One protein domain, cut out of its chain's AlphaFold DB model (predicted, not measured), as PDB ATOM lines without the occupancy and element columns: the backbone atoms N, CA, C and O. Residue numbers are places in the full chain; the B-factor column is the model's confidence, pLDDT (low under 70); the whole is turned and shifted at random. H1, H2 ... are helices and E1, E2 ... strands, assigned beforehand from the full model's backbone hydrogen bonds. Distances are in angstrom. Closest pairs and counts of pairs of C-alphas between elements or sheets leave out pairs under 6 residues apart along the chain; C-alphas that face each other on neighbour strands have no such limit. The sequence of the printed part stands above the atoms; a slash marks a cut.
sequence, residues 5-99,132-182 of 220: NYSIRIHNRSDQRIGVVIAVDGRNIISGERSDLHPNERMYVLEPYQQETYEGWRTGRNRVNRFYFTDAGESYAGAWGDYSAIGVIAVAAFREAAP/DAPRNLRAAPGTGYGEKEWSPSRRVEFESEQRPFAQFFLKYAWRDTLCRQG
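This is residues 5 to 99 and 132 to 182 of the 220 residues of an uncharacterized protein of Gammaproteobacteria bacterium (UniProt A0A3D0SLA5). A twisted wall of four strands, E3 E2 E7 E9, and a second sheet of three strands, E5 E6 E8, of which E6 and E8 bend, are the two larger parts, and the small strand pair E1 E4 bridges them: E4 comes near E3 at Leu 46 and Glu 52, with C-alphas 7.7 A apart, and runs on into E5, while residues 5 to 6 pair with E6; long loops join E2 to E3, E6 to E7 and E8 to E9. The short helices H1 and H2 lie at the end of the longest axis opposite the tail at Pro 99. The printed part has 146 residues, with nine named strands and two named helices in the order E1 E2 E3 E4 E5 E6 E7 H1 E8 E9 H2, and each sheet is antiparallel. The class is mostly strand, though under half of the residues are in named elements. The whole is compact, with a radius of gyration of the C-alphas of 15.7 A, and elongated, spanning 50 by 32 by 25 A.

Residues 5 to 6 pair antiparallel with residues 67 to 68 of E6, residues 63 to 71. E1, residues 8 to 11, is the antiparallel neighbour of E4, residues 51 to 54, with N 8 and O 54 at 2.8 A, within hydrogen-bond range. E2, residues 18 to 24, forms a hairpin with E3, residues 44 to 46, where N 20 and O 44 are 2.8 A apart. On the other side of E2 is E7, residues 88 to 95, antiparallel at 166 degrees, with N 21 and O 92 at 2.9 A. E7 in turn is the antiparallel neighbour of E9, residues 166 to 171, with N 91 and O 168 at 2.9 A; E3 and E9 are the edge strands of this sheet. E1 is apart from E7 and from E9. E4 runs on into E5, residues 56 to 60, across a break of 1 residue, at 84 degrees. E5 and E6 form a hairpin, with N 57 and O 65 at 2.8 A. E6 is the inner strand between E5 and E8, residues 141 to 150, and N 66 and O 147 are 2.8 A apart. E6 bends by 51 degrees at residue 68 and E8 by 62 degrees at residue 147. The closest C-alphas of E2 and E8 are those of Val 24 and Thr 143, 7.3 A apart. H1, residues 135 to 138, and H2, residues 175 to 180, are apart, and neither is on the four-stranded or the three-stranded sheet. In H2 every O i to N i+4 pair is within hydrogen-bond range; H1 is too short for such a pair.

E1 begins at C-alpha 8, (3.459, -37.182, -43.116). E2 measures 19.3 A from first to last C-alpha, E3 6.6 A, E4 10.2 A and E5 11.3 A. E6 measures 24.2 A and E7 23.2 A, and E8, the longest strand with 10 residues, measures 25.5 A and ends at C-alpha 150, (1.683, -25.745, -53.750). E1 measures 10.1 A, E9 16.7 A and H1 5.1 A. H2 measures 8.7 A and ends at C-alpha 180, (19.473, -39.156, -22.332).

The two C-alphas farthest apart are those of Pro 99 and Arg 180, at 51.6 A. Residues 100 to 131 are not printed, and C-alphas 99 and 132 are 46.9 A apart across this cut, which falls in the link from E7 to H1. The links E2 to E3, E6 to E7 and E8 to E9 are long, with 19, 16 and 15 residues. Mean pLDDT of the printed part is 94.3; residue 99 and residues 132 to 133 are under 70.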
ATOM      1  N   ASN A   5      12.621 -29.557 -42.720       96.25
ATOM      2  CA  ASN A   5      11.297 -29.864 -43.254       96.25
ATOM      3  C   ASN A   5      10.996 -31.364 -43.163       96.25
ATOM      4  O   ASN A   5      11.877 -32.199 -43.382       96.25
ATOM      5  N   TYR A   6       9.735 -31.712 -42.923       97.56
ATOM      6  CA  TYR A   6       9.277 -33.099 -42.967       97.56
ATOM      7  C   TYR A   6       7.875 -33.205 -43.572       97.56
ATOM      8  O   TYR A   6       7.189 -32.210 -43.800       97.56
ATOM      9  N   SER A   7       7.450 -34.433 -43.853       97.94
ATOM     10  CA  SER A   7       6.112 -34.727 -44.349       97.94
ATOM     11  C   SER A   7       5.535 -35.966 -43.674       97.94
ATOM     12  O   SER A   7       6.259 -36.818 -43.155       97.94
ATOM     13  N   ILE A   8       4.209 -36.053 -43.659       98.25
ATOM     14  CA  ILE A   8       3.459 -37.182 -43.116       98.25
ATOM     15  C   ILE A   8       2.890 -37.950 -44.298       98.25
ATOM     16  O   ILE A   8       2.077 -37.417 -45.048       98.25
ATOM     17  N   ARG A   9       3.298 -39.206 -44.472       98.38
ATOM     18  CA  ARG A   9       2.784 -40.066 -45.541       98.38
ATOM     19  C   ARG A   9       1.812 -41.089 -44.974       98.38
ATOM     20  O   ARG A   9       2.182 -41.860 -44.094       98.38
ATOM     21  N   ILE A  10       0.594 -41.112 -45.505       98.25
ATOM     22  CA  ILE A  10      -0.456 -42.050 -45.104       98.25
ATOM     23  C   ILE A  10      -0.819 -42.909 -46.305       98.25
ATOM     24  O   ILE A  10      -0.999 -42.405 -47.409       98.25
ATOM     25  N   HIS A  11      -0.925 -44.213 -46.079       98.44
ATOM     26  CA  HIS A  11      -1.337 -45.177 -47.086       98.44
ATOM     27  C   HIS A  11      -2.567 -45.930 -46.583       98.44
ATOM     28  O   HIS A  11      -2.498 -46.638 -45.574       98.44
ATOM     29  N   ASN A  12      -3.690 -45.762 -47.278       97.81
ATOM     30  CA  ASN A  12      -4.884 -46.552 -47.039       97.81
ATOM     31  C   ASN A  12      -4.615 -47.983 -47.511       97.81
ATOM     32  O   ASN A  12      -4.370 -48.201 -48.686       97.81
ATOM     33  N   ARG A  13      -4.643 -48.959 -46.602       97.31
ATOM     34  CA  ARG A  13      -4.458 -50.384 -46.938       97.31
ATOM     35  C   ARG A  13      -5.771 -51.138 -47.137       97.31
ATOM     36  O   ARG A  13      -5.741 -52.347 -47.336       97.31
ATOM     37  N   SER A  14      -6.900 -50.448 -47.017       95.25
ATOM     38  CA  SER A  14      -8.229 -51.032 -47.170       95.25
ATOM     39  C   SER A  14      -8.775 -50.847 -48.583       95.25
ATOM     40  O   SER A  14      -8.307 -50.005 -49.354       95.25
ATOM     41  N   ASP A  15      -9.808 -51.627 -48.882       96.00
ATOM     42  CA  ASP A  15     -10.637 -51.561 -50.081       96.00
ATOM     43  C   ASP A  15     -11.763 -50.512 -49.991       96.00
ATOM     44  O   ASP A  15     -12.582 -50.410 -50.903       96.00
ATOM     45  N   GLN A  16     -11.810 -49.715 -48.919       95.69
ATOM     46  CA  GLN A  16     -12.841 -48.705 -48.667       95.69
ATOM     47  C   GLN A  16     -12.252 -47.293 -48.625       95.69
ATOM     48  O   GLN A  16     -11.066 -47.106 -48.342       95.69
ATOM     49  N   ARG A  17     -13.092 -46.279 -48.876       96.88
ATOM     50  CA  ARG A  17     -12.741 -44.880 -48.599       96.88
ATOM     51  C   ARG A  17     -12.614 -44.678 -47.094       96.88
ATOM     52  O   ARG A  17     -13.440 -45.171 -46.323       96.88
ATOM     53  N   ILE A  18     -11.596 -43.931 -46.685       98.25
ATOM     54  CA  ILE A  18     -11.378 -43.588 -45.278       98.25
ATOM     55  C   ILE A  18     -11.219 -42.084 -45.104       98.25
ATOM     56  O   ILE A  18     -10.586 -41.410 -45.916       98.25
ATOM     57  N   GLY A  19     -11.763 -41.573 -44.007       98.44
ATOM     58  CA  GLY A  19     -11.529 -40.224 -43.523       98.44
ATOM     59  C   GLY A  19     -10.364 -40.246 -42.545       98.44
ATOM     60  O   GLY A  19     -10.323 -41.095 -41.658       98.44
ATOM     61  N   VAL A  20      -9.406 -39.336 -42.694       98.62
ATOM     62  CA  VAL A  20      -8.253 -39.217 -41.797       98.62
ATOM     63  C   VAL A  20      -8.196 -37.825 -41.183       98.62
ATOM     64  O   VAL A  20      -8.003 -36.819 -41.871       98.62
ATOM     65  N   VAL A  21      -8.365 -37.776 -39.864       98.81
ATOM     66  CA  VAL A  21      -8.081 -36.590 -39.053       98.81
ATOM     67  C   VAL A  21      -6.610 -36.653 -38.677       98.81
ATOM     68  O   VAL A  21      -6.155 -37.646 -38.109       98.81
ATOM     69  N   ILE A  22      -5.860 -35.613 -39.032       98.75
ATOM     70  CA  ILE A  22      -4.420 -35.525 -38.786       98.75
ATOM     71  C   ILE A  22      -4.174 -34.293 -37.924       98.75
ATOM     72  O   ILE A  22      -4.520 -33.174 -38.317       98.75
ATOM     73  N   ALA A  23      -3.553 -34.511 -36.772       98.69
ATOM     74  CA  ALA A  23      -3.164 -33.476 -35.838       98.69
ATOM     75  C   ALA A  23      -1.650 -33.483 -35.633       98.69
ATOM     76  O   ALA A  23      -1.026 -34.536 -35.507       98.69
ATOM     77  N   VAL A  24      -1.062 -32.295 -35.581       98.62
ATOM     78  CA  VAL A  24       0.342 -32.085 -35.229       98.62
ATOM     79  C   VAL A  24       0.371 -31.116 -34.062       98.62
ATOM     80  O   VAL A  24      -0.281 -30.075 -34.109       98.62
ATOM     81  N   ASP A  25       1.074 -31.486 -32.998       98.06
ATOM     82  CA  ASP A  25       1.161 -30.712 -31.757       98.06
ATOM     83  C   ASP A  25      -0.208 -30.346 -31.171       98.06
ATOM     84  O   ASP A  25      -0.423 -29.243 -30.673       98.06
ATOM     85  N   GLY A  26      -1.170 -31.270 -31.272       97.44
ATOM     86  CA  GLY A  26      -2.541 -31.066 -30.797       97.44
ATOM     87  C   GLY A  26      -3.429 -30.247 -31.726       97.44
ATOM     88  O   GLY A  26      -4.545 -29.905 -31.344       97.44
ATOM     89  N   ARG A  27      -2.970 -29.904 -32.936       98.06
ATOM     90  CA  ARG A  27      -3.708 -29.021 -33.846       98.06
ATOM     91  C   ARG A  27      -3.986 -29.681 -35.184       98.06
ATOM     92  O   ARG A  27      -3.087 -30.229 -35.817       98.06
ATOM     93  N   ASN A  28      -5.234 -29.603 -35.629       98.62
ATOM     94  CA  ASN A  28      -5.679 -30.172 -36.896       98.62
ATOM     95  C   ASN A  28      -4.948 -29.489 -38.063       98.62
ATOM     96  O   ASN A  28      -4.968 -28.263 -38.177       98.62
ATOM     97  N   ILE A  29      -4.328 -30.260 -38.959       98.44
ATOM     98  CA  ILE A  29      -3.500 -29.685 -40.035       98.44
ATOM     99  C   ILE A  29      -4.314 -29.005 -41.146       98.44
ATOM    100  O   ILE A  29      -3.734 -28.356 -42.018       98.44
ATOM    101  N   ILE A  30      -5.642 -29.174 -41.151       97.81
ATOM    102  CA  ILE A  30      -6.559 -28.563 -42.117       97.81
ATOM    103  C   ILE A  30      -7.195 -27.295 -41.550       97.81
ATOM    104  O   ILE A  30      -7.167 -26.258 -42.210       97.81
ATOM    105  N   SER A  31      -7.833 -27.388 -40.378       97.00
ATOM    106  CA  SER A  31      -8.519 -26.238 -39.772       97.00
ATOM    107  C   SER A  31      -7.583 -25.338 -38.982       97.00
ATOM    108  O   SER A  31      -7.884 -24.159 -38.820       97.00
ATOM    109  N   GLY A  32      -6.462 -25.871 -38.496       95.75
ATOM    110  CA  GLY A  32      -5.652 -25.167 -37.521       95.75
ATOM    111  C   GLY A  32      -6.459 -24.882 -36.254       95.75
ATOM    112  O   GLY A  32      -6.292 -23.817 -35.674       95.75
ATOM    113  N   GLU A  33      -7.329 -25.789 -35.823       96.44
ATOM    114  CA  GLU A  33      -7.989 -25.743 -34.512       96.44
ATOM    115  C   GLU A  33      -7.373 -26.800 -33.594       96.44
ATOM    116  O   GLU A  33      -6.668 -27.698 -34.064       96.44
ATOM    117  N   ARG A  34      -7.623 -26.694 -32.286       96.81
ATOM    118  CA  ARG A  34      -7.287 -27.771 -31.351       96.81
ATOM    119  C   ARG A  34      -8.019 -29.049 -31.768       96.81
ATOM    120  O   ARG A  34      -9.194 -28.989 -32.117       96.81
ATOM    121  N   SER A  35      -7.308 -30.167 -31.752       97.50
ATOM    122  CA  SER A  35      -7.793 -31.465 -32.204       97.50
ATOM    123  C   SER A  35      -7.768 -32.461 -31.058       97.50
ATOM    124  O   SER A  35      -6.722 -32.681 -30.449       97.50
ATOM    125  N   ASP A  36      -8.911 -33.093 -30.818       97.12
ATOM    126  CA  ASP A  36      -9.044 -34.247 -29.924       97.12
ATOM    127  C   ASP A  36      -9.334 -35.526 -30.746       97.12
ATOM    128  O   ASP A  36      -9.725 -36.564 -30.211       97.12
ATOM    129  N   LEU A  37      -9.088 -35.458 -32.064       97.94
ATOM    130  CA  LEU A  37      -9.276 -36.514 -33.059       97.94
ATOM    131  C   LEU A  37     -10.731 -36.981 -33.193       97.94
ATOM    132  O   LEU A  37     -10.995 -38.176 -33.347       97.94
ATOM    133  N   HIS A  38     -11.683 -36.049 -33.145       97.62
ATOM    134  CA  HIS A  38     -13.105 -36.364 -33.271       97.62
ATOM    135  C   HIS A  38     -13.566 -36.534 -34.732       97.62
ATOM    136  O   HIS A  38     -13.038 -35.885 -35.637       97.62
ATOM    137  N   PRO A  39     -14.603 -37.362 -34.987       96.81
ATOM    138  CA  PRO A  39     -15.116 -37.634 -36.338       96.81
ATOM    139  C   PRO A  39     -15.733 -36.417 -37.040       96.81
ATOM    140  O   PRO A  39     -15.905 -36.449 -38.255       96.81
ATOM    141  N   ASN A  40     -16.094 -35.363 -36.304       95.62
ATOM    142  CA  ASN A  40     -16.660 -34.124 -36.844       95.62
ATOM    143  C   ASN A  40     -15.596 -33.060 -37.175       95.62
ATOM    144  O   ASN A  40     -15.943 -31.980 -37.657       95.62
ATOM    145  N   GLU A  41     -14.317 -33.336 -36.914       98.06
ATOM    146  CA  GLU A  41     -13.223 -32.456 -37.310       98.06
ATOM    147  C   GLU A  41     -12.968 -32.508 -38.822       98.06
ATOM    148  O   GLU A  41     -13.360 -33.441 -39.530       98.06
ATOM    149  N   ARG A  42     -12.252 -31.504 -39.343       97.31
ATOM    150  CA  ARG A  42     -11.821 -31.533 -40.743       97.31
ATOM    151  C   ARG A  42     -10.878 -32.709 -40.991       97.31
ATOM    152  O   ARG A  42      -9.871 -32.863 -40.302       97.31
ATOM    153  N   MET A  43     -11.172 -33.471 -42.040       98.12
ATOM    154  CA  MET A  43     -10.417 -34.654 -42.447       98.12
ATOM    155  C   MET A  43     -10.035 -34.596 -43.925       98.12
ATOM    156  O   MET A  43     -10.708 -33.953 -44.735       98.12
ATOM    157  N   TYR A  44      -8.959 -35.295 -44.275       98.06
ATOM    158  CA  TYR A  44      -8.735 -35.701 -45.657       98.06
ATOM    159  C   TYR A  44      -9.461 -37.013 -45.918       98.06
ATOM    160  O   TYR A  44      -9.682 -37.792 -44.996       98.06
ATOM    161  N   VAL A  45      -9.805 -37.265 -47.174       98.00
ATOM    162  CA  VAL A  45     -10.388 -38.541 -47.586       98.00
ATOM    163  C   VAL A  45      -9.405 -39.234 -48.506       98.00
ATOM    164  O   VAL A  45      -8.903 -38.613 -49.445       98.00
ATOM    165  N   LEU A  46      -9.131 -40.497 -48.212       97.94
ATOM    166  CA  LEU A  46      -8.308 -41.372 -49.030       97.94
ATOM    167  C   LEU A  46      -9.194 -42.429 -49.675       97.94
ATOM    168  O   LEU A  46      -9.947 -43.122 -48.993       97.94
ATOM    169  N   GLU A  47      -9.071 -42.554 -50.988       97.62
ATOM    170  CA  GLU A  47      -9.656 -43.627 -51.780       97.62
ATOM    171  C   GLU A  47      -9.045 -44.988 -51.395       97.62
ATOM    172  O   GLU A  47      -7.977 -45.036 -50.761       97.62
ATOM    173  N   PRO A  48      -9.697 -46.110 -51.754       97.81
ATOM    174  CA  PRO A  48      -9.137 -47.444 -51.570       97.81
ATOM    175  C   PRO A  48      -7.705 -47.523 -52.099       97.81
ATOM    176  O   PRO A  48      -7.423 -47.083 -53.215       97.81
ATOM    177  N   TYR A  49      -6.792 -48.065 -51.292       97.94
ATOM    178  CA  TYR A  49      -5.372 -48.225 -51.641       97.94
ATOM    179  C   TYR A  49      -4.583 -46.928 -51.924       97.94
ATOM    180  O   TYR A  49      -3.395 -46.986 -52.261       97.94
ATOM    181  N   GLN A  50      -5.198 -45.750 -51.771       97.88
ATOM    182  CA  GLN A  50      -4.547 -44.471 -52.041       97.88
ATOM    183  C   GLN A  50      -3.444 -44.182 -51.018       97.88
ATOM    184  O   GLN A  50      -3.579 -44.432 -49.817       97.88
ATOM    185  N   GLN A  51      -2.347 -43.606 -51.502       98.38
ATOM    186  CA  GLN A  51      -1.296 -43.032 -50.673       98.38
ATOM    187  C   GLN A  51      -1.246 -41.526 -50.887       98.38
ATOM    188  O   GLN A  51      -1.199 -41.079 -52.027       98.38
ATOM    189  N   GLU A  52      -1.168 -40.765 -49.800       97.62
ATOM    190  CA  GLU A  52      -0.978 -39.317 -49.852       97.62
ATOM    191  C   GLU A  52       0.136 -38.859 -48.920       97.62
ATOM    192  O   GLU A  52       0.456 -39.508 -47.920       97.62
ATOM    193  N   THR A  53       0.739 -37.727 -49.276       98.12
ATOM    194  CA  THR A  53       1.802 -37.078 -48.503       98.12
ATOM    195  C   THR A  53       1.370 -35.669 -48.116       98.12
ATOM    196  O   THR A  53       1.038 -34.849 -48.968       98.12
ATOM    197  N   TYR A  54       1.394 -35.383 -46.820       98.06
ATOM    198  CA  TYR A  54       1.017 -34.103 -46.236       98.06
ATOM    199  C   TYR A  54       2.269 -33.374 -45.767       98.06
ATOM    200  O   TYR A  54       2.933 -33.797 -44.824       98.06
ATOM    201  N   GLU A  55       2.602 -32.280 -46.443       97.44
ATOM    202  CA  GLU A  55       3.853 -31.550 -46.211       97.44
ATOM    203  C   GLU A  55       3.699 -30.327 -45.310       97.44
ATOM    204  O   GLU A  55       4.703 -29.705 -44.975       97.44
ATOM    205  N   GLY A  56       2.475 -29.933 -44.942       97.62
ATOM    206  CA  GLY A  56       2.280 -28.678 -44.227       97.62
ATOM    207  C   GLY A  56       0.871 -28.395 -43.716       97.62
ATOM    208  O   GLY A  56      -0.088 -29.121 -43.991       97.62
ATOM    209  N   TRP A  57       0.763 -27.272 -43.008       98.25
ATOM    210  CA  TRP A  57      -0.482 -26.678 -42.529       98.25
ATOM    211  C   TRP A  57      -1.287 -26.148 -43.711       98.25
ATOM    212  O   TRP A  57      -0.784 -25.352 -44.501       98.25
ATOM    213  N   ARG A  58      -2.544 -26.561 -43.861       97.19
ATOM    214  CA  ARG A  58      -3.424 -26.097 -44.938       97.19
ATOM    215  C   ARG A  58      -3.796 -24.632 -44.724       97.19
ATOM    216  O   ARG A  58      -4.361 -24.270 -43.703       97.19
ATOM    217  N   THR A  59      -3.549 -23.796 -45.732       92.62
ATOM    218  CA  THR A  59      -3.858 -22.346 -45.681       92.62
ATOM    219  C   THR A  59      -4.774 -21.888 -46.806       92.62
ATOM    220  O   THR A  59      -5.081 -20.705 -46.962       92.62
ATOM    221  N   GLY A  60      -5.193 -22.834 -47.641       90.50
ATOM    222  CA  GLY A  60      -6.141 -22.636 -48.721       90.50
ATOM    223  C   GLY A  60      -6.272 -23.901 -49.556       90.50
ATOM    224  O   GLY A  60      -5.488 -24.839 -49.419       90.50
ATOM    225  N   ARG A  61      -7.247 -23.916 -50.467       90.06
ATOM    226  CA  ARG A  61      -7.585 -25.102 -51.268       90.06
ATOM    227  C   ARG A  61      -6.379 -25.742 -51.958       90.06
ATOM    228  O   ARG A  61      -6.272 -26.959 -51.956       90.06
ATOM    229  N   ASN A  62      -5.468 -24.933 -52.492       92.81
ATOM    230  CA  ASN A  62      -4.311 -25.437 -53.227       92.81
ATOM    231  C   ASN A  62      -2.963 -25.102 -52.579       92.81
ATOM    232  O   ASN A  62      -1.944 -24.995 -53.257       92.81
ATOM    233  N   ARG A  63      -2.957 -24.847 -51.271       94.94
ATOM    234  CA  ARG A  63      -1.781 -24.299 -50.606       94.94
ATOM    235  C   ARG A  63      -1.609 -24.817 -49.195       94.94
ATOM    236  O   ARG A  63      -2.580 -24.870 -48.437       94.94
ATOM    237  N   VAL A  64      -0.363 -25.097 -48.846       97.44
ATOM    238  CA  VAL A  64       0.064 -25.369 -47.475       97.44
ATOM    239  C   VAL A  64       1.251 -24.484 -47.096       97.44
ATOM    240  O   VAL A  64       1.862 -23.861 -47.962       97.44
ATOM    241  N   ASN A  65       1.565 -24.433 -45.808       98.12
ATOM    242  CA  ASN A  65       2.817 -23.911 -45.273       98.12
ATOM    243  C   ASN A  65       3.592 -25.074 -44.648       98.12
ATOM    244  O   ASN A  65       3.031 -25.780 -43.809       98.12
ATOM    245  N   ARG A  66       4.831 -25.315 -45.094       98.06
ATOM    246  CA  ARG A  66       5.582 -26.549 -44.816       98.06
ATOM    247  C   ARG A  66       5.771 -26.792 -43.318       98.06
ATOM    248  O   ARG A  66       5.999 -25.856 -42.552       98.06
ATOM    249  N   PHE A  67       5.695 -28.054 -42.909       98.44
ATOM    250  CA  PHE A  67       6.096 -28.473 -41.575       98.44
ATOM    251  C   PHE A  67       7.615 -28.474 -41.468       98.44
ATOM    252  O   PHE A  67       8.300 -28.987 -42.353       98.44
ATOM    253  N   TYR A  68       8.124 -27.986 -40.343       97.81
ATOM    254  CA  TYR A  68       9.525 -28.122 -39.974       97.81
ATOM    255  C   TYR A  68       9.667 -28.226 -38.460       97.81
ATOM    256  O   TYR A  68       8.805 -27.750 -37.718       97.81
ATOM    257  N   PHE A  69      10.754 -28.843 -38.002       97.12
ATOM    258  CA  PHE A  69      11.048 -28.937 -36.575       97.12
ATOM    259  C   PHE A  69      11.653 -27.640 -36.040       97.12
ATOM    260  O   PHE A  69      12.634 -27.133 -36.583       97.12
ATOM    261  N   THR A  70      11.107 -27.148 -34.935       95.81
ATOM    262  CA  THR A  70      11.582 -25.968 -34.203       95.81
ATOM    263  C   THR A  70      11.418 -26.183 -32.700       95.81
ATOM    264  O   THR A  70      10.914 -27.220 -32.271       95.81
ATOM    265  N   ASP A  71      11.837 -25.226 -31.883       95.25
ATOM    266  CA  ASP A  71      11.528 -25.230 -30.457       95.25
ATOM    267  C   ASP A  71      10.037 -24.940 -30.240       95.25
ATOM    268  O   ASP A  71       9.434 -24.107 -30.915       95.25
ATOM    269  N   ALA A  72       9.422 -25.614 -29.274       93.44
ATOM    270  CA  ALA A  72       7.998 -25.510 -28.987       93.44
ATOM    271  C   ALA A  72       7.536 -24.069 -28.733       93.44
ATOM    272  O   ALA A  72       6.419 -23.722 -29.110       93.44
ATOM    273  N   GLY A  73       8.383 -23.230 -28.128       92.69
ATOM    274  CA  GLY A  73       8.093 -21.806 -27.926       92.69
ATOM    275  C   GLY A  73       7.872 -21.024 -29.229       92.69
ATOM    276  O   GLY A  73       7.066 -20.102 -29.241       92.69
ATOM    277  N   GLU A  74       8.513 -21.449 -30.319       93.44
ATOM    278  CA  GLU A  74       8.424 -20.850 -31.661       93.44
ATOM    279  C   GLU A  74       7.541 -21.683 -32.612       93.44
ATOM    280  O   GLU A  74       7.451 -21.419 -33.812       93.44
ATOM    281  N   SER A  75       6.908 -22.740 -32.097       95.62
ATOM    282  CA  SER A  75       6.055 -23.626 -32.886       95.62
ATOM    283  C   SER A  75       4.708 -22.981 -33.208       95.62
ATOM    284  O   SER A  75       4.233 -22.076 -32.515       95.62
ATOM    285  N   TYR A  76       4.033 -23.507 -34.231       96.00
ATOM    286  CA  TYR A  76       2.692 -23.058 -34.585       96.00
ATOM    287  C   TYR A  76       1.713 -23.237 -33.420       96.00
ATOM    288  O   TYR A  76       0.916 -22.344 -33.156       96.00
ATOM    289  N   ALA A  77       1.792 -24.354 -32.688       94.38
ATOM    290  CA  ALA A  77       0.958 -24.586 -31.512       94.38
ATOM    291  C   ALA A  77       1.322 -23.666 -30.335       94.38
ATOM    292  O   ALA A  77       0.430 -23.110 -29.688       94.38
ATOM    293  N   GLY A  78       2.619 -23.416 -30.130       92.50
ATOM    294  CA  GLY A  78       3.127 -22.484 -29.126       92.50
ATOM    295  C   GLY A  78       2.621 -21.054 -29.314       92.50
ATOM    296  O   GLY A  78       2.274 -20.404 -28.326       92.50
ATOM    297  N   ALA A  79       2.458 -20.599 -30.563       93.12
ATOM    298  CA  ALA A  79       1.853 -19.302 -30.885       93.12
ATOM    299  C   ALA A  79       0.388 -19.172 -30.413       93.12
ATOM    300  O   ALA A  79      -0.092 -18.063 -30.182       93.12
ATOM    301  N   TRP A  80      -0.314 -20.296 -30.229       90.25
ATOM    302  CA  TRP A  80      -1.663 -20.354 -29.651       90.25
ATOM    303  C   TRP A  80      -1.667 -20.627 -28.141       90.25
ATOM    304  O   TRP A  80      -2.738 -20.758 -27.551       90.25
ATOM    305  N   GLY A  81      -0.495 -20.745 -27.511       90.06
ATOM    306  CA  GLY A  81      -0.364 -21.117 -26.104       90.06
ATOM    307  C   GLY A  81      -0.777 -22.560 -25.799       90.06
ATOM    308  O   GLY A  81      -0.959 -22.898 -24.629       90.06
ATOM    309  N   ASP A  82      -0.936 -23.411 -26.817       89.06
ATOM    310  CA  ASP A  82      -1.313 -24.811 -26.637       89.06
ATOM    311  C   ASP A  82      -0.073 -25.702 -26.662       89.06
ATOM    312  O   ASP A  82       0.513 -25.974 -27.707       89.06
ATOM    313  N   TYR A  83       0.318 -26.161 -25.477       92.88
ATOM    314  CA  TYR A  83       1.431 -27.089 -25.282       92.88
ATOM    315  C   TYR A  83       0.951 -28.473 -24.828       92.88
ATOM    316  O   TYR A  83       1.764 -29.311 -24.444       92.88
ATOM    317  N   SER A  84      -0.365 -28.719 -24.830       91.00
ATOM    318  CA  SER A  84      -0.963 -29.914 -24.219       91.00
ATOM    319  C   SER A  84      -0.607 -31.216 -24.945       91.00
ATOM    320  O   SER A  84      -0.540 -32.269 -24.311       91.00
ATOM    321  N   ALA A  85      -0.320 -31.138 -26.246       95.12
ATOM    322  CA  ALA A  85       0.058 -32.272 -27.087       95.12
ATOM    323  C   ALA A  85       1.300 -31.990 -27.955       95.12
ATOM    324  O   ALA A  85       1.489 -32.619 -28.995       95.12
ATOM    325  N   ILE A  86       2.149 -31.048 -27.531       95.94
ATOM    326  CA  ILE A  86       3.404 -30.713 -28.217       95.94
ATOM    327  C   ILE A  86       4.300 -31.951 -28.387       95.94
ATOM    328  O   ILE A  86       4.411 -32.786 -27.482       95.94
ATOM    329  N   GLY A  87       4.957 -32.076 -29.541       96.06
ATOM    330  CA  GLY A  87       5.846 -33.202 -29.821       96.06
ATOM    331  C   GLY A  87       5.107 -34.477 -30.244       96.06
ATOM    332  O   GLY A  87       5.670 -35.570 -30.140       96.06
ATOM    333  N   VAL A  88       3.845 -34.372 -30.679       98.19
ATOM    334  CA  VAL A  88       3.023 -35.517 -31.101       98.19
ATOM    335  C   VAL A  88       2.411 -35.269 -32.475       98.19
ATOM    336  O   VAL A  88       1.738 -34.269 -32.710       98.19
ATOM    337  N   ILE A  89       2.604 -36.232 -33.375       98.56
ATOM    338  CA  ILE A  89       1.833 -36.373 -34.610       98.56
ATOM    339  C   ILE A  89       0.786 -37.452 -34.353       98.56
ATOM    340  O   ILE A  89       1.135 -38.591 -34.034       98.56
ATOM    341  N   ALA A  90      -0.487 -37.106 -34.482       98.62
ATOM    342  CA  ALA A  90      -1.592 -38.015 -34.247       98.62
ATOM    343  C   ALA A  90      -2.476 -38.146 -35.488       98.62
ATOM    344  O   ALA A  90      -2.751 -37.171 -36.187       98.62
ATOM    345  N   VAL A  91      -2.920 -39.368 -35.764       98.69
ATOM    346  CA  VAL A  91      -3.804 -39.686 -36.886       98.69
ATOM    347  C   VAL A  91      -4.937 -40.559 -36.374       98.69
ATOM    348  O   VAL A  91      -4.680 -41.594 -35.764       98.69
ATOM    349  N   ALA A  92      -6.176 -40.180 -36.667       98.75
ATOM    350  CA  ALA A  92      -7.345 -41.030 -36.480       98.75
ATOM    351  C   ALA A  92      -7.999 -41.315 -37.832       98.75
ATOM    352  O   ALA A  92      -8.253 -40.393 -38.610       98.75
ATOM    353  N   ALA A  93      -8.245 -42.594 -38.110       98.56
ATOM    354  CA  ALA A  93      -8.863 -43.059 -39.340       98.56
ATOM    355  C   ALA A  93     -10.288 -43.556 -39.072       98.56
ATOM    356  O   ALA A  93     -10.527 -44.355 -38.164       98.56
ATOM    357  N   PHE A  94     -11.219 -43.096 -39.900       98.44
ATOM    358  CA  PHE A  94     -12.646 -43.374 -39.826       98.44
ATOM    359  C   PHE A  94     -13.095 -44.040 -41.120       98.44
ATOM    360  O   PHE A  94     -12.654 -43.657 -42.207       98.44
ATOM    361  N   ARG A  95     -13.976 -45.033 -41.009       97.38
ATOM    362  CA  ARG A  95     -14.668 -45.576 -42.179       97.38
ATOM    363  C   ARG A  95     -15.743 -44.591 -42.626       97.38
ATOM    364  O   ARG A  95     -16.233 -43.800 -41.818       97.38
ATOM    365  N   GLU A  96     -16.080 -44.644 -43.908       95.81
ATOM    366  CA  GLU A  96     -17.268 -43.965 -44.411       95.81
ATOM    367  C   GLU A  96     -18.508 -44.691 -43.882       95.81
ATOM    368  O   GLU A  96     -18.629 -45.910 -44.033       95.81
ATOM    369  N   ALA A  97     -19.414 -43.956 -43.246       91.38
ATOM    370  CA  ALA A  97     -20.703 -44.479 -42.848       91.38
ATOM    371  C   ALA A  97     -21.463 -44.897 -44.112       91.38
ATOM    372  O   ALA A  97     -21.624 -44.115 -45.051       91.38
ATOM    373  N   ALA A  98     -21.933 -46.145 -44.146       76.88
ATOM    374  CA  ALA A  98     -22.865 -46.554 -45.185       76.88
ATOM    375  C   ALA A  98     -24.109 -45.654 -45.105       76.88
ATOM    376  O   ALA A  98     -24.557 -45.367 -43.987       76.88
ATOM    377  N   PRO A  99     -24.696 -45.236 -46.244       59.66
ATOM    378  CA  PRO A  99     -25.961 -44.522 -46.226       59.66
ATOM    379  C   PRO A  99     -26.955 -45.312 -45.380       59.66
ATOM    380  O   PRO A  99     -27.243 -46.475 -45.681       59.66
ATOM    381  N   ASP A 132       2.054 -19.641 -19.123       57.75
ATOM    382  CA  ASP A 132       3.479 -19.717 -19.410       57.75
ATOM    383  C   ASP A 132       3.925 -21.173 -19.244       57.75
ATOM    384  O   ASP A 132       4.100 -21.672 -18.131       57.75
ATOM    385  N   ALA A 133       4.084 -21.873 -20.369       63.59
ATOM    386  CA  ALA A 133       4.625 -23.216 -20.352       63.59
ATOM    387  C   ALA A 133       6.016 -23.169 -19.697       63.59
ATOM    388  O   ALA A 133       6.815 -22.280 -20.028       63.59
ATOM    389  N   PRO A 134       6.329 -24.096 -18.775       76.25
ATOM    390  CA  PRO A 134       7.623 -24.132 -18.116       76.25
ATOM    391  C   PRO A 134       8.752 -24.202 -19.157       76.25
ATOM    392  O   PRO A 134       8.603 -24.789 -20.230       76.25
ATOM    393  N   ARG A 135       9.897 -23.567 -18.860       76.25
ATOM    394  CA  ARG A 135      11.000 -23.366 -19.830       76.25
ATOM    395  C   ARG A 135      11.460 -24.652 -20.524       76.25
ATOM    396  O   ARG A 135      11.846 -24.611 -21.685       76.25
ATOM    397  N   ASN A 136      11.410 -25.783 -19.826       78.62
ATOM    398  CA  ASN A 136      11.744 -27.094 -20.378       78.62
ATOM    399  C   ASN A 136      10.780 -27.541 -21.491       78.62
ATOM    400  O   ASN A 136      11.233 -28.173 -22.439       78.62
ATOM    401  N   LEU A 137       9.489 -27.205 -21.400       81.69
ATOM    402  CA  LEU A 137       8.521 -27.476 -22.464       81.69
ATOM    403  C   LEU A 137       8.740 -26.561 -23.665       81.69
ATOM    404  O   LEU A 137       8.636 -27.038 -24.784       81.69
ATOM    405  N   ARG A 138       9.118 -25.291 -23.461       84.94
ATOM    406  CA  ARG A 138       9.419 -24.369 -24.575       84.94
ATOM    407  C   ARG A 138      10.614 -24.804 -25.422       84.94
ATOM    408  O   ARG A 138      10.627 -24.517 -26.610       84.94
ATOM    409  N   ALA A 139      11.582 -25.491 -24.815       89.75
ATOM    410  CA  ALA A 139      12.751 -26.050 -25.496       89.75
ATOM    411  C   ALA A 139      12.528 -27.480 -26.033       89.75
ATOM    412  O   ALA A 139      13.433 -28.064 -26.628       89.75
ATOM    413  N   ALA A 140      11.359 -28.088 -25.793       92.62
ATOM    414  CA  ALA A 140      10.990 -29.346 -26.441       92.62
ATOM    415  C   ALA A 140      10.790 -29.111 -27.948       92.62
ATOM    416  O   ALA A 140      10.519 -27.976 -28.340       92.62
ATOM    417  N   PRO A 141      10.909 -30.133 -28.810       95.12
ATOM    418  CA  PRO A 141      10.621 -29.932 -30.219       95.12
ATOM    419  C   PRO A 141       9.126 -29.716 -30.439       95.12
ATOM    420  O   PRO A 141       8.288 -30.385 -29.833       95.12
ATOM    421  N   GLY A 142       8.826 -28.802 -31.348       96.25
ATOM    422  CA  GLY A 142       7.514 -28.541 -31.909       96.25
ATOM    423  C   GLY A 142       7.600 -28.385 -33.425       96.25
ATOM    424  O   GLY A 142       8.675 -28.461 -34.028       96.25
ATOM    425  N   THR A 143       6.455 -28.131 -34.039       97.75
ATOM    426  CA  THR A 143       6.308 -27.963 -35.481       97.75
ATOM    427  C   THR A 143       6.008 -26.515 -35.829       97.75
ATOM    428  O   THR A 143       5.020 -25.934 -35.376       97.75
ATOM    429  N   GLY A 144       6.856 -25.926 -36.663       97.06
ATOM    430  CA  GLY A 144       6.712 -24.554 -37.129       97.06
ATOM    431  C   GLY A 144       5.790 -24.411 -38.342       97.06
ATOM    432  O   GLY A 144       5.364 -25.392 -38.957       97.06
ATOM    433  N   TYR A 145       5.479 -23.160 -38.685       96.88
ATOM    434  CA  TYR A 145       4.648 -22.777 -39.828       96.88
ATOM    435  C   TYR A 145       5.535 -22.205 -40.939       96.88
ATOM    436  O   TYR A 145       5.840 -21.014 -40.955       96.88
ATOM    437  N   GLY A 146       6.024 -23.082 -41.815       96.31
ATOM    438  CA  GLY A 146       7.117 -22.778 -42.738       96.31
ATOM    439  C   GLY A 146       6.697 -22.062 -44.015       96.31
ATOM    440  O   GLY A 146       5.637 -21.440 -44.108       96.31
ATOM    441  N   GLU A 147       7.549 -22.172 -45.031       95.19
ATOM    442  CA  GLU A 147       7.331 -21.565 -46.341       95.19
ATOM    443  C   GLU A 147       6.090 -22.114 -47.044       95.19
ATOM    444  O   GLU A 147       5.632 -23.234 -46.813       95.19
ATOM    445  N   LYS A 148       5.531 -21.298 -47.931       96.44
ATOM    446  CA  LYS A 148       4.347 -21.632 -48.713       96.44
ATOM    447  C   LYS A 148       4.687 -22.636 -49.819       96.44
ATOM    448  O   LYS A 148       5.552 -22.366 -50.639       96.44
ATOM    449  N   GLU A 149       3.899 -23.702 -49.915       95.62
ATOM    450  CA  GLU A 149       4.049 -24.779 -50.898       95.62
ATOM    451  C   GLU A 149       2.735 -25.019 -51.662       95.62
ATOM    452  O   GLU A 149       1.628 -24.858 -51.119       95.62
ATOM    453  N   TRP A 150       2.846 -25.388 -52.940       94.88
ATOM    454  CA  TRP A 150       1.683 -25.745 -53.750       94.88
ATOM    455  C   TRP A 150       1.207 -27.154 -53.402       94.88
ATOM    456  O   TRP A 150       1.955 -28.120 -53.459       94.88
ATOM    457  N   SER A 151      -0.073 -27.291 -53.066       93.00
ATOM    458  CA  SER A 151      -0.659 -28.581 -52.696       93.00
ATOM    459  C   SER A 151      -2.143 -28.571 -53.059       93.00
ATOM    460  O   SER A 151      -2.941 -28.037 -52.289       93.00
ATOM    461  N   PRO A 152      -2.553 -29.068 -54.236       91.44
ATOM    462  CA  PRO A 152      -3.941 -29.006 -54.678       91.44
ATOM    463  C   PRO A 152      -4.845 -29.932 -53.855       91.44
ATOM    464  O   PRO A 152      -4.451 -31.030 -53.475       91.44
ATOM    465  N   SER A 153      -6.083 -29.503 -53.599       91.38
ATOM    466  CA  SER A 153      -7.105 -30.354 -52.980       91.38
ATOM    467  C   SER A 153      -8.503 -30.066 -53.531       91.38
ATOM    468  O   SER A 153      -8.805 -28.989 -54.066       91.38
ATOM    469  N   ARG A 154      -9.394 -31.049 -53.400       92.19
ATOM    470  CA  ARG A 154     -10.814 -30.918 -53.739       92.19
ATOM    471  C   ARG A 154     -11.664 -31.252 -52.524       92.19
ATOM    472  O   ARG A 154     -11.318 -32.131 -51.744       92.19
ATOM    473  N   ARG A 155     -12.785 -30.548 -52.390       92.38
ATOM    474  CA  ARG A 155     -13.804 -30.899 -51.407       92.38
ATOM    475  C   ARG A 155     -14.567 -32.111 -51.928       92.38
ATOM    476  O   ARG A 155     -14.903 -32.155 -53.110       92.38
ATOM    477  N   VAL A 156     -14.814 -33.064 -51.045       92.56
ATOM    478  CA  VAL A 156     -15.639 -34.242 -51.300       92.56
ATOM    479  C   VAL A 156     -16.645 -34.375 -50.171       92.56
ATOM    480  O   VAL A 156     -16.421 -33.844 -49.079       92.56
ATOM    481  N   GLU A 157     -17.745 -35.057 -50.450       92.56
ATOM    482  CA  GLU A 157     -18.656 -35.518 -49.412       92.56
ATOM    483  C   GLU A 157     -18.104 -36.812 -48.812       92.56
ATOM    484  O   GLU A 157     -17.503 -37.643 -49.509       92.56
ATOM    485  N   PHE A 158     -18.224 -36.896 -47.494       94.06
ATOM    486  CA  PHE A 158     -17.794 -38.020 -46.685       94.06
ATOM    487  C   PHE A 158     -18.488 -37.907 -45.332       94.06
ATOM    488  O   PHE A 158     -18.349 -36.888 -44.650       94.06
ATOM    489  N   GLU A 159     -19.232 -38.939 -44.961       95.06
ATOM    490  CA  GLU A 159     -19.828 -39.066 -43.636       95.06
ATOM    491  C   GLU A 159     -19.021 -40.104 -42.864       95.06
ATOM    492  O   GLU A 159     -18.891 -41.243 -43.299       95.06
ATOM    493  N   SER A 160     -18.409 -39.707 -41.754       95.94
ATOM    494  CA  SER A 160     -17.582 -40.596 -40.942       95.94
ATOM    495  C   SER A 160     -18.435 -41.444 -40.001       95.94
ATOM    496  O   SER A 160     -19.414 -40.980 -39.415       95.94
ATOM    497  N   GLU A 161     -18.015 -42.688 -39.776       96.38
ATOM    498  CA  GLU A 161     -18.460 -43.425 -38.597       96.38
ATOM    499  C   GLU A 161     -18.060 -42.689 -37.305       96.38
ATOM    500  O   GLU A 161     -17.046 -41.995 -37.235       96.38
ATOM    501  N   GLN A 162     -18.834 -42.885 -36.234       95.75
ATOM    502  CA  GLN A 162     -18.625 -42.172 -34.965       95.75
ATOM    503  C   GLN A 162     -17.334 -42.558 -34.234       95.75
ATOM    504  O   GLN A 162     -16.827 -41.793 -33.415       95.75
ATOM    505  N   ARG A 163     -16.813 -43.765 -34.474       96.50
ATOM    506  CA  ARG A 163     -15.609 -44.267 -33.805       96.50
ATOM    507  C   ARG A 163     -14.493 -44.451 -34.826       96.50
ATOM    508  O   ARG A 163     -14.743 -45.044 -35.874       96.50
ATOM    509  N   PRO A 164     -13.263 -44.001 -34.525       97.75
ATOM    510  CA  PRO A 164     -12.137 -44.320 -35.380       97.75
ATOM    511  C   PRO A 164     -11.884 -45.828 -35.324       97.75
ATOM    512  O   PRO A 164     -11.902 -46.430 -34.248       97.75
ATOM    513  N   PHE A 165     -11.625 -46.443 -36.474       97.44
ATOM    514  CA  PHE A 165     -11.237 -47.855 -36.521       97.44
ATOM    515  C   PHE A 165      -9.737 -48.040 -36.252       97.44
ATOM    516  O   PHE A 165      -9.300 -49.144 -35.934       97.44
ATOM    517  N   ALA A 166      -8.945 -46.972 -36.392       97.81
ATOM    518  CA  ALA A 166      -7.525 -46.958 -36.075       97.81
ATOM    519  C   ALA A 166      -7.083 -45.571 -35.597       97.81
ATOM    520  O   ALA A 166      -7.528 -44.547 -36.119       97.81
ATOM    521  N   GLN A 167      -6.167 -45.550 -34.628       98.12
ATOM    522  CA  GLN A 167      -5.497 -44.341 -34.162       98.12
ATOM    523  C   GLN A 167      -3.995 -44.601 -34.049       98.12
ATOM    524  O   GLN A 167      -3.574 -45.630 -33.523       98.12
ATOM    525  N   PHE A 168      -3.194 -43.660 -34.537       98.00
ATOM    526  CA  PHE A 168      -1.738 -43.715 -34.505       98.00
ATOM    527  C   PHE A 168      -1.200 -42.463 -33.830       98.00
ATOM    528  O   PHE A 168      -1.624 -41.353 -34.149       98.00
ATOM    529  N   PHE A 169      -0.237 -42.646 -32.931       97.88
ATOM    530  CA  PHE A 169       0.439 -41.562 -32.232       97.88
ATOM    531  C   PHE A 169       1.942 -41.744 -32.394       97.88
ATOM    532  O   PHE A 169       2.502 -42.752 -31.962       97.88
ATOM    533  N   LEU A 170       2.594 -40.767 -33.013       96.69
ATOM    534  CA  LEU A 170       4.040 -40.709 -33.140       96.69
ATOM    535  C   LEU A 170       4.557 -39.562 -32.282       96.69
ATOM    536  O   LEU A 170       4.327 -38.391 -32.580       96.69
ATOM    537  N   LYS A 171       5.270 -39.912 -31.214       95.69
ATOM    538  CA  LYS A 171       5.965 -38.940 -30.378       95.69
ATOM    539  C   LYS A 171       7.348 -38.665 -30.954       95.69
ATOM    540  O   LYS A 171       8.094 -39.606 -31.219       95.69
ATOM    541  N   TYR A 172       7.703 -37.395 -31.093       95.12
ATOM    542  CA  TYR A 172       9.033 -36.971 -31.508       95.12
ATOM    543  C   TYR A 172       9.711 -36.158 -30.401       95.12
ATOM    544  O   TYR A 172       9.068 -35.493 -29.589       95.12
ATOM    545  N   ALA A 173      11.032 -36.283 -30.313       94.12
ATOM    546  CA  ALA A 173      11.863 -35.606 -29.325       94.12
ATOM    547  C   ALA A 173      13.223 -35.263 -29.955       94.12
ATOM    548  O   ALA A 173      13.654 -35.926 -30.901       94.12
ATOM    549  N   TRP A 174      13.920 -34.253 -29.422       94.12
ATOM    550  CA  TRP A 174      15.286 -33.952 -29.853       94.12
ATOM    551  C   TRP A 174      16.199 -35.155 -29.636       94.12
ATOM    552  O   TRP A 174      16.047 -35.878 -28.647       94.12
ATOM    553  N   ARG A 175      17.188 -35.331 -30.521       91.56
ATOM    554  CA  ARG A 175      18.146 -36.444 -30.450       91.56
ATOM    555  C   ARG A 175      18.764 -36.560 -29.057       91.56
ATOM    556  O   ARG A 175      18.662 -37.619 -28.457       91.56
ATOM    557  N   ASP A 176      19.282 -35.469 -28.497       90.31
ATOM    558  CA  ASP A 176      19.904 -35.458 -27.163       90.31
ATOM    559  C   ASP A 176      18.939 -35.874 -26.045       90.31
ATOM    560  O   ASP A 176      19.336 -36.479 -25.047       90.31
ATOM    561  N   THR A 177      17.649 -35.572 -26.197       90.31
ATOM    562  CA  THR A 177      16.612 -36.037 -25.271       90.31
ATOM    563  C   THR A 177      16.402 -37.540 -25.404       90.31
ATOM    564  O   THR A 177      16.389 -38.224 -24.385       90.31
ATOM    565  N   LEU A 178      16.328 -38.068 -26.629       90.69
ATOM    566  CA  LEU A 178      16.237 -39.512 -26.871       90.69
ATOM    567  C   LEU A 178      17.485 -40.260 -26.368       90.69
ATOM    568  O   LEU A 178      17.342 -41.324 -25.768       90.69
ATOM    569  N   CYS A 179      18.681 -39.682 -26.536       88.69
ATOM    570  CA  CYS A 179      19.942 -40.215 -26.009       88.69
ATOM    571  C   CYS A 179      19.907 -40.308 -24.480       88.69
ATOM    572  O   CYS A 179      20.158 -41.363 -23.906       88.69
ATOM    573  N   ARG A 180      19.558 -39.203 -23.803       87.12
ATOM    574  CA  ARG A 180      19.473 -39.156 -22.332       87.12
ATOM    575  C   ARG A 180      18.410 -40.097 -21.770       87.12
ATOM    576  O   ARG A 180      18.546 -40.546 -20.639       87.12
ATOM    577  N   GLN A 181      17.363 -40.376 -22.543       85.56
ATOM    578  CA  GLN A 181      16.304 -41.320 -22.181       85.56
ATOM    579  C   GLN A 181      16.647 -42.780 -22.515       85.56
ATOM    580  O   GLN A 181      15.867 -43.662 -22.167       85.56
ATOM    581  N   GLY A 182      17.773 -43.050 -23.187       83.38
ATOM    582  CA  GLY A 182      18.167 -44.403 -23.590       83.38
ATOM    583  C   GLY A 182      17.254 -45.024 -24.654       83.38
ATOM    584  O   GLY A 182      17.176 -46.245 -24.756       83.38
TER     585      GLY A 182